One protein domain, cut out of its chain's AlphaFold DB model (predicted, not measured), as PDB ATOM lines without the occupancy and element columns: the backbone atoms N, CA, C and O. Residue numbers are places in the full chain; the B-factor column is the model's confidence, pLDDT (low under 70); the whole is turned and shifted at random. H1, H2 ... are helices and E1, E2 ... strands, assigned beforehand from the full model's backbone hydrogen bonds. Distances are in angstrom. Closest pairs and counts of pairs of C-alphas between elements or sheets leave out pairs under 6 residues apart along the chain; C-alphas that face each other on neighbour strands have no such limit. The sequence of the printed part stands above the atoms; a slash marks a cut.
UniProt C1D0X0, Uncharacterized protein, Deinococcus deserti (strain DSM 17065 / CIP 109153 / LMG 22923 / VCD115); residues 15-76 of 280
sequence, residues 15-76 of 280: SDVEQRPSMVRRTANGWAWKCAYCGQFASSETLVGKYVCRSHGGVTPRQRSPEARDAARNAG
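What this domain is: This is residues 15 to 76 of the 280 residues of an uncharacterized protein of Deinococcus deserti (strain DSM 17065 / CIP 109153 / LMG 22923 / VCD115) (UniProt C1D0X0). Look for the small hairpin E1 and E2 with short H1 at one end, loops of residues 34 to 60 in the middle, and H2 and H3 at the other end, where residues 68 to 76 stick out. The 62 printed residues run H1, E1, E2, H2, H3, mixed helices and strands, under half in named elements. The sheet, order E1 - E2, is antiparallel; the whole is elongated and only just loose, close to compact, radius of gyration of the C-alphas 12.8 A, spanning 38 by 22 by 17 A.

Where its parts are: Find C-alpha 15 at (6.061, -87.270, 62.658), where H1, residues 15 to 19, begins its 6.0 A. E1, residues 24 to 27, spans 9.7 A; E2, residues 30 to 33, 10.6 A; H2, residues 61 to 64, 5.2 A. H3, residues 66 to 74, runs 12.1 A to (11.700, -118.719, 76.333).

How they stand to each other: In the hairpin E1 and E2, antiparallel at 142 degrees, N 25 and O 32 are within hydrogen-bond range, 2.8 A. The closest C-alphas of H1 and E1, Val 17 and Val 24, are 6.4 A apart. H2 and H3 meet only through their link. H1 and H3 have every O i to N i+4 pair within range; H2 is too short.

The domain as a whole: The printed part has no cut; E2 to H2 is a long link. Residues 54 to 76 are under pLDDT 70.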
ATOM      1  N   SER A  15       6.266 -86.124  63.556       85.81
ATOM      2  CA  SER A  15       6.061 -87.270  62.658       85.81
ATOM      3  C   SER A  15       6.258 -88.611  63.379       85.81
ATOM      4  O   SER A  15       5.466 -89.533  63.213       85.81
ATOM      5  N   ASP A  16       7.259 -88.718  64.261       84.25
ATOM      6  CA  ASP A  16       7.493 -89.941  65.042       84.25
ATOM      7  C   ASP A  16       6.358 -90.229  66.035       84.25
ATOM      8  O   ASP A  16       6.048 -91.390  66.313       84.25
ATOM      9  N   VAL A  17       5.730 -89.178  66.570       84.06
ATOM     10  CA  VAL A  17       4.584 -89.297  67.483       84.06
ATOM     11  C   VAL A  17       3.357 -89.827  66.747       84.06
ATOM     12  O   VAL A  17       2.637 -90.659  67.294       84.06
ATOM     13  N   GLU A  18       3.149 -89.392  65.508       84.19
ATOM     14  CA  GLU A  18       2.024 -89.813  64.670       84.19
ATOM     15  C   GLU A  18       2.231 -91.219  64.094       84.19
ATOM     16  O   GLU A  18       1.332 -92.056  64.148       84.19
ATOM     17  N   GLN A  19       3.432 -91.512  63.592       85.44
ATOM     18  CA  GLN A  19       3.729 -92.777  62.917       85.44
ATOM     19  C   GLN A  19       4.053 -93.916  63.888       85.44
ATOM     20  O   GLN A  19       3.818 -95.085  63.577       85.44
ATOM     21  N   ARG A  20       4.640 -93.612  65.054       83.62
ATOM     22  CA  ARG A  20       5.119 -94.618  66.021       83.62
ATOM     23  C   ARG A  20       4.767 -94.245  67.470       83.62
ATOM     24  O   ARG A  20       5.648 -94.255  68.338       83.62
ATOM     25  N   PRO A  21       3.479 -94.013  67.796       84.19
ATOM     26  CA  PRO A  21       3.058 -93.545  69.122       84.19
ATOM     27  C   PRO A  21       3.440 -94.511  70.254       84.19
ATOM     28  O   PRO A  21       3.702 -94.097  71.382       84.19
ATOM     29  N   SER A  22       3.533 -95.813  69.964       81.06
ATOM     30  CA  SER A  22       3.919 -96.844  70.936       81.06
ATOM     31  C   SER A  22       5.392 -96.771  71.367       81.06
ATOM     32  O   SER A  22       5.745 -97.311  72.421       81.06
ATOM     33  N   MET A  23       6.239 -96.089  70.586       81.69
ATOM     34  CA  MET A  23       7.688 -95.975  70.791       81.69
ATOM     35  C   MET A  23       8.113 -94.661  71.449       81.69
ATOM     36  O   MET A  23       9.294 -94.487  71.749       81.69
ATOM     37  N   VAL A  24       7.177 -93.753  71.713       85.25
ATOM     38  CA  VAL A  24       7.449 -92.441  72.307       85.25
ATOM     39  C   VAL A  24       6.659 -92.252  73.598       85.25
ATOM     40  O   VAL A  24       5.666 -92.927  73.872       85.25
ATOM     41  N   ARG A  25       7.136 -91.351  74.454       84.00
ATOM     42  CA  ARG A  25       6.488 -90.987  75.713       84.00
ATOM     43  C   ARG A  25       6.554 -89.479  75.912       84.00
ATOM     44  O   ARG A  25       7.603 -88.869  75.705       84.00
ATOM     45  N   ARG A  26       5.444 -88.894  76.366       83.38
ATOM     46  CA  ARG A  26       5.360 -87.473  76.712       83.38
ATOM     47  C   ARG A  26       6.133 -87.179  78.004       83.38
ATOM     48  O   ARG A  26       6.092 -87.953  78.960       83.38
ATOM     49  N   THR A  27       6.830 -86.054  78.019       80.19
ATOM     50  CA  THR A  27       7.599 -85.509  79.147       80.19
ATOM     51  C   THR A  27       7.167 -84.072  79.422       80.19
ATOM     52  O   THR A  27       6.456 -83.479  78.612       80.19
ATOM     53  N   ALA A  28       7.629 -83.494  80.534       75.12
ATOM     54  CA  ALA A  28       7.395 -82.082  80.843       75.12
ATOM     55  C   ALA A  28       7.930 -81.129  79.752       75.12
ATOM     56  O   ALA A  28       7.367 -80.061  79.554       75.12
ATOM     57  N   ASN A  29       8.961 -81.544  79.003       75.31
ATOM     58  CA  ASN A  29       9.677 -80.703  78.037       75.31
ATOM     59  C   ASN A  29       9.493 -81.160  76.573       75.31
ATOM     60  O   ASN A  29      10.301 -80.807  75.721       75.31
ATOM     61  N   GLY A  30       8.475 -81.979  76.272       83.19
ATOM     62  CA  GLY A  30       8.218 -82.501  74.920       83.19
ATOM     63  C   GLY A  30       8.120 -84.025  74.873       83.19
ATOM     64  O   GLY A  30       7.563 -84.640  75.784       83.19
ATOM     65  N   TRP A  31       8.660 -84.658  73.832       84.62
ATOM     66  CA  TRP A  31       8.590 -86.110  73.625       84.62
ATOM     67  C   TRP A  31       9.963 -86.772  73.722       84.62
ATOM     68  O   TRP A  31      10.978 -86.198  73.335       84.62
ATOM     69  N   ALA A  32       9.992 -87.996  74.245       87.00
ATOM     70  CA  ALA A  32      11.204 -88.796  74.365       87.00
ATOM     71  C   ALA A  32      10.964 -90.234  73.900       87.00
ATOM     72  O   ALA A  32       9.863 -90.771  74.042       87.00
ATOM     73  N   TRP A  33      12.014 -90.875  73.389       87.69
ATOM     74  CA  TRP A  33      11.968 -92.283  73.006       87.69
ATOM     75  C   TRP A  33      11.714 -93.179  74.217       87.69
ATOM     76  O   TRP A  33      12.301 -93.009  75.290       87.69
ATOM     77  N   LYS A  34      10.842 -94.166  74.033       87.12
ATOM     78  CA  LYS A  34      10.420 -95.129  75.044       87.12
ATOM     79  C   LYS A  34      11.237 -96.411  74.916       87.12
ATOM     80  O   LYS A  34      11.422 -96.959  73.835       87.12
ATOM     81  N   CYS A  35      11.712 -96.921  76.045       81.69
ATOM     82  CA  CYS A  35      12.397 -98.199  76.114       81.69
ATOM     83  C   CYS A  35      11.407 -99.340  75.869       81.69
ATOM     84  O   CYS A  35      10.410 -99.456  76.586       81.69
ATOM     85  N   ALA A  36      11.748-100.226  74.932       76.94
ATOM     86  CA  ALA A  36      10.923-101.368  74.541       76.94
ATOM     87  C   ALA A  36      10.615-102.356  75.687       76.94
ATOM     88  O   ALA A  36       9.643-103.095  75.603       76.94
ATOM     89  N   TYR A  37      11.417-102.367  76.761       70.88
ATOM     90  CA  TYR A  37      11.311-103.370  77.830       70.88
ATOM     91  C   TYR A  37      10.656-102.867  79.118       70.88
ATOM     92  O   TYR A  37       9.998-103.636  79.806       70.88
ATOM     93  N   CYS A  38      10.844-101.596  79.475       68.38
ATOM     94  CA  CYS A  38      10.340-101.053  80.745       68.38
ATOM     95  C   CYS A  38       9.533 -99.763  80.605       68.38
ATOM     96  O   CYS A  38       9.115 -99.197  81.612       68.38
ATOM     97  N   GLY A  39       9.367 -99.239  79.386       74.62
ATOM     98  CA  GLY A  39       8.618 -98.005  79.151       74.62
ATOM     99  C   GLY A  39       9.268 -96.722  79.696       74.62
ATOM    100  O   GLY A  39       8.649 -95.657  79.652       74.62
ATOM    101  N   GLN A  40      10.497 -96.806  80.214       81.62
ATOM    102  CA  GLN A  40      11.300 -95.656  80.649       81.62
ATOM    103  C   GLN A  40      11.978 -94.965  79.460       81.62
ATOM    104  O   GLN A  40      11.892 -95.445  78.334       81.62
ATOM    105  N   PHE A  41      12.683 -93.859  79.697       82.81
ATOM    106  CA  PHE A  41      13.391 -93.128  78.644       82.81
ATOM    107  C   PHE A  41      14.523 -93.952  78.035       82.81
ATOM    108  O   PHE A  41      15.434 -94.407  78.735       82.81
ATOM    109  N   ALA A  42      14.467 -94.149  76.723       81.50
ATOM    110  CA  ALA A  42      15.542 -94.773  75.982       81.50
ATOM    111  C   ALA A  42      16.699 -93.790  75.783       81.50
ATOM    112  O   ALA A  42      16.511 -92.584  75.656       81.50
ATOM    113  N   SER A  43      17.916 -94.326  75.769       79.88
ATOM    114  CA  SER A  43      19.144 -93.545  75.591       79.88
ATOM    115  C   SER A  43      19.987 -94.022  74.415       79.88
ATOM    116  O   SER A  43      20.954 -93.354  74.058       79.88
ATOM    117  N   SER A  44      19.666 -95.195  73.867       75.88
ATOM    118  CA  SER A  44      20.457 -95.868  72.843       75.88
ATOM    119  C   SER A  44      19.620 -96.853  72.034       75.88
ATOM    120  O   SER A  44      18.666 -97.434  72.556       75.88
ATOM    121  N   GLU A  45      20.033 -97.094  70.797       79.06
ATOM    122  CA  GLU A  45      19.475 -98.117  69.915       79.06
ATOM    123  C   GLU A  45      20.283 -99.424  70.021       79.06
ATOM    124  O   GLU A  45      21.483 -99.430  70.335       79.06
ATOM    125  N   THR A  46      19.595-100.549  69.857       68.38
ATOM    126  CA  THR A  46      20.193-101.892  69.768       68.38
ATOM    127  C   THR A  46      20.514-102.233  68.312       68.38
ATOM    128  O   THR A  46      20.028-101.570  67.405       68.38
ATOM    129  N   LEU A  47      21.289-103.295  68.069       63.94
ATOM    130  CA  LEU A  47      21.618-103.745  66.705       63.94
ATOM    131  C   LEU A  47      20.382-104.138  65.869       63.94
ATOM    132  O   LEU A  47      20.456-104.152  64.651       63.94
ATOM    133  N   VAL A  48      19.250-104.423  66.522       63.50
ATOM    134  CA  VAL A  48      17.981-104.839  65.892       63.50
ATOM    135  C   VAL A  48      16.974-103.674  65.843       63.50
ATOM    136  O   VAL A  48      15.766-103.879  65.820       63.50
ATOM    137  N   GLY A  49      17.441-102.425  65.935       70.19
ATOM    138  CA  GLY A  49      16.588-101.233  65.810       70.19
ATOM    139  C   GLY A  49      15.621-100.976  66.977       70.19
ATOM    140  O   GLY A  49      14.750-100.114  66.896       70.19
ATOM    141  N   LYS A  50      15.730-101.714  68.095       78.06
ATOM    142  CA  LYS A  50      14.923-101.454  69.307       78.06
ATOM    143  C   LYS A  50      15.588-100.392  70.183       78.06
ATOM    144  O   LYS A  50      16.789-100.484  70.453       78.06
ATOM    145  N   TYR A  51      14.806 -99.457  70.725       83.06
ATOM    146  CA  TYR A  51      15.287 -98.442  71.670       83.06
ATOM    147  C   TYR A  51      15.305 -98.943  73.119       83.06
ATOM    148  O   TYR A  51      14.331 -99.506  73.632       83.06
ATOM    149  N   VAL A  52      16.425 -98.722  73.813       76.69
ATOM    150  CA  VAL A  52      16.660 -99.197  75.184       76.69
ATOM    151  C   VAL A  52      17.231 -98.111  76.092       76.69
ATOM    152  O   VAL A  52      18.004 -97.247  75.670       76.69
ATOM    153  N   CYS A  53      16.840 -98.141  77.365       73.88
ATOM    154  CA  CYS A  53      17.416 -97.284  78.403       73.88
ATOM    155  C   CYS A  53      18.784 -97.809  78.853       73.88
ATOM    156  O   CYS A  53      19.105 -98.977  78.645       73.88
ATOM    157  N   ARG A  54      19.566 -96.980  79.551       66.12
ATOM    158  CA  ARG A  54      20.897 -97.345  80.080       66.12
ATOM    159  C   ARG A  54      20.937 -98.624  80.918       66.12
ATOM    160  O   ARG A  54      21.939 -99.320  80.901       66.12
ATOM    161  N   SER A  55      19.873 -98.933  81.655       60.72
ATOM    162  CA  SER A  55      19.796-100.167  82.451       60.72
ATOM    163  C   SER A  55      19.567-101.428  81.609       60.72
ATOM    164  O   SER A  55      19.835-102.528  82.083       60.72
ATOM    165  N   HIS A  56      19.076-101.287  80.374       63.47
ATOM    166  CA  HIS A  56      18.820-102.400  79.453       63.47
ATOM    167  C   HIS A  56      19.790-102.443  78.267       63.47
ATOM    168  O   HIS A  56      19.984-103.514  77.697       63.47
ATOM    169  N   GLY A  57      20.403-101.314  77.908       56.19
ATOM    170  CA  GLY A  57      21.468-101.215  76.921       56.19
ATOM    171  C   GLY A  57      22.821-101.403  77.591       56.19
ATOM    172  O   GLY A  57      23.313-100.489  78.246       56.19
ATOM    173  N   GLY A  58      23.421-102.583  77.428       53.12
ATOM    174  CA  GLY A  58      24.800-102.836  77.844       53.12
ATOM    175  C   GLY A  58      25.810-101.873  77.201       53.12
ATOM    176  O   GLY A  58      25.495-101.101  76.281       53.12
ATOM    177  N   VAL A  59      27.049-101.928  77.690       48.38
ATOM    178  CA  VAL A  59      28.125-101.002  77.303       48.38
ATOM    179  C   VAL A  59      28.613-101.277  75.875       48.38
ATOM    180  O   VAL A  59      29.002-100.338  75.186       48.38
ATOM    181  N   THR A  60      28.509-102.519  75.381       47.06
ATOM    182  CA  THR A  60      28.927-102.896  74.016       47.06
ATOM    183  C   THR A  60      27.759-103.345  73.121       47.06
ATOM    184  O   THR A  60      26.771-103.881  73.629       47.06
ATOM    185  N   PRO A  61      27.844-103.191  71.781       42.34
ATOM    186  CA  PRO A  61      26.799-103.625  70.843       42.34
ATOM    187  C   PRO A  61      26.447-105.120  70.933       42.34
ATOM    188  O   PRO A  61      25.279-105.477  70.823       42.34
ATOM    189  N   ARG A  62      27.425-105.991  71.226       43.41
ATOM    190  CA  ARG A  62      27.206-107.439  71.429       43.41
ATOM    191  C   ARG A  62      26.432-107.766  72.717       43.41
ATOM    192  O   ARG A  62      25.683-108.729  72.738       43.41
ATOM    193  N   GLN A  63      26.538-106.939  73.762       49.34
ATOM    194  CA  GLN A  63      25.748-107.056  75.005       49.34
ATOM    195  C   GLN A  63      24.301-106.554  74.851       49.34
ATOM    196  O   GLN A  63      23.523-106.564  75.806       49.34
ATOM    197  N   ARG A  64      23.946-106.067  73.656       53.06
ATOM    198  CA  ARG A  64      22.618-105.571  73.290       53.06
ATOM    199  C   ARG A  64      21.878-106.539  72.367       53.06
ATOM    200  O   ARG A  64      20.947-106.089  71.705       53.06
ATOM    201  N   SER A  65      22.276-107.813  72.279       50.38
ATOM    202  CA  SER A  65      21.562-108.787  71.448       50.38
ATOM    203  C   SER A  65      20.225-109.167  72.114       50.38
ATOM    204  O   SER A  65      20.205-109.744  73.204       50.38
ATOM    205  N   PRO A  66      19.079-108.807  71.509       52.69
ATOM    206  CA  PRO A  66      17.770-109.162  72.048       52.69
ATOM    207  C   PRO A  66      17.512-110.673  71.947       52.69
ATOM    208  O   PRO A  66      16.904-111.237  72.846       52.69
ATOM    209  N   GLU A  67      18.083-111.342  70.943       56.19
ATOM    210  CA  GLU A  67      17.947-112.786  70.699       56.19
ATOM    211  C   GLU A  67      18.447-113.646  71.866       56.19
ATOM    212  O   GLU A  67      17.763-114.576  72.278       56.19
ATOM    213  N   ALA A  68      19.587-113.299  72.476       55.31
ATOM    214  CA  ALA A  68      20.114-114.035  73.628       55.31
ATOM    215  C   ALA A  68      19.243-113.860  74.888       55.31
ATOM    216  O   ALA A  68      19.190-114.749  75.741       55.31
ATOM    217  N   ARG A  69      18.537-112.725  75.018       55.44
ATOM    218  CA  ARG A  69      17.600-112.486  76.131       55.44
ATOM    219  C   ARG A  69      16.255-113.161  75.893       55.44
ATOM    220  O   ARG A  69      15.705-113.721  76.838       55.44
ATOM    221  N   ASP A  70      15.748-113.119  74.664       58.00
ATOM    222  CA  ASP A  70      14.481-113.744  74.284       58.00
ATOM    223  C   ASP A  70      14.604-115.279  74.314       58.00
ATOM    224  O   ASP A  70      13.728-115.947  74.859       58.00
ATOM    225  N   ALA A  71      15.738-115.841  73.878       59.16
ATOM    226  CA  ALA A  71      16.045-117.266  74.019       59.16
ATOM    227  C   ALA A  71      16.117-117.711  75.492       59.16
ATOM    228  O   ALA A  71      15.502-118.709  75.858       59.16
ATOM    229  N   ALA A  72      16.791-116.946  76.361       57.78
ATOM    230  CA  ALA A  72      16.848-117.248  77.794       57.78
ATOM    231  C   ALA A  72      15.464-117.161  78.462       57.78
ATOM    232  O   ALA A  72      15.115-118.018  79.271       57.78
ATOM    233  N   ARG A  73      14.643-116.172  78.081       57.88
ATOM    234  CA  ARG A  73      13.268-116.024  78.578       57.88
ATOM    235  C   ARG A  73      12.372-117.183  78.137       57.88
ATOM    236  O   ARG A  73      11.625-117.702  78.961       57.88
ATOM    237  N   ASN A  74      12.468-117.597  76.875       61.31
ATOM    238  CA  ASN A  74      11.700-118.719  76.333       61.31
ATOM    239  C   ASN A  74      12.149-120.064  76.926       61.31
ATOM    240  O   ASN A  74      11.326-120.954  77.108       61.31
ATOM    241  N   ALA A  75      13.426-120.190  77.291       61.66
ATOM    242  CA  ALA A  75      13.977-121.359  77.973       61.66
ATOM    243  C   ALA A  75      13.749-121.360  79.501       61.66
ATOM    244  O   ALA A  75      14.243-122.252  80.188       61.66
ATOM    245  N   GLY A  76      13.062-120.353  80.061       49.72
ATOM    246  CA  GLY A  76      12.866-120.211  81.511       49.72
ATOM    247  C   GLY A  76      14.157-119.956  82.303       49.72
ATOM    248  O   GLY A  76      14.166-120.061  83.528       49.72
TER     249      GLY A  76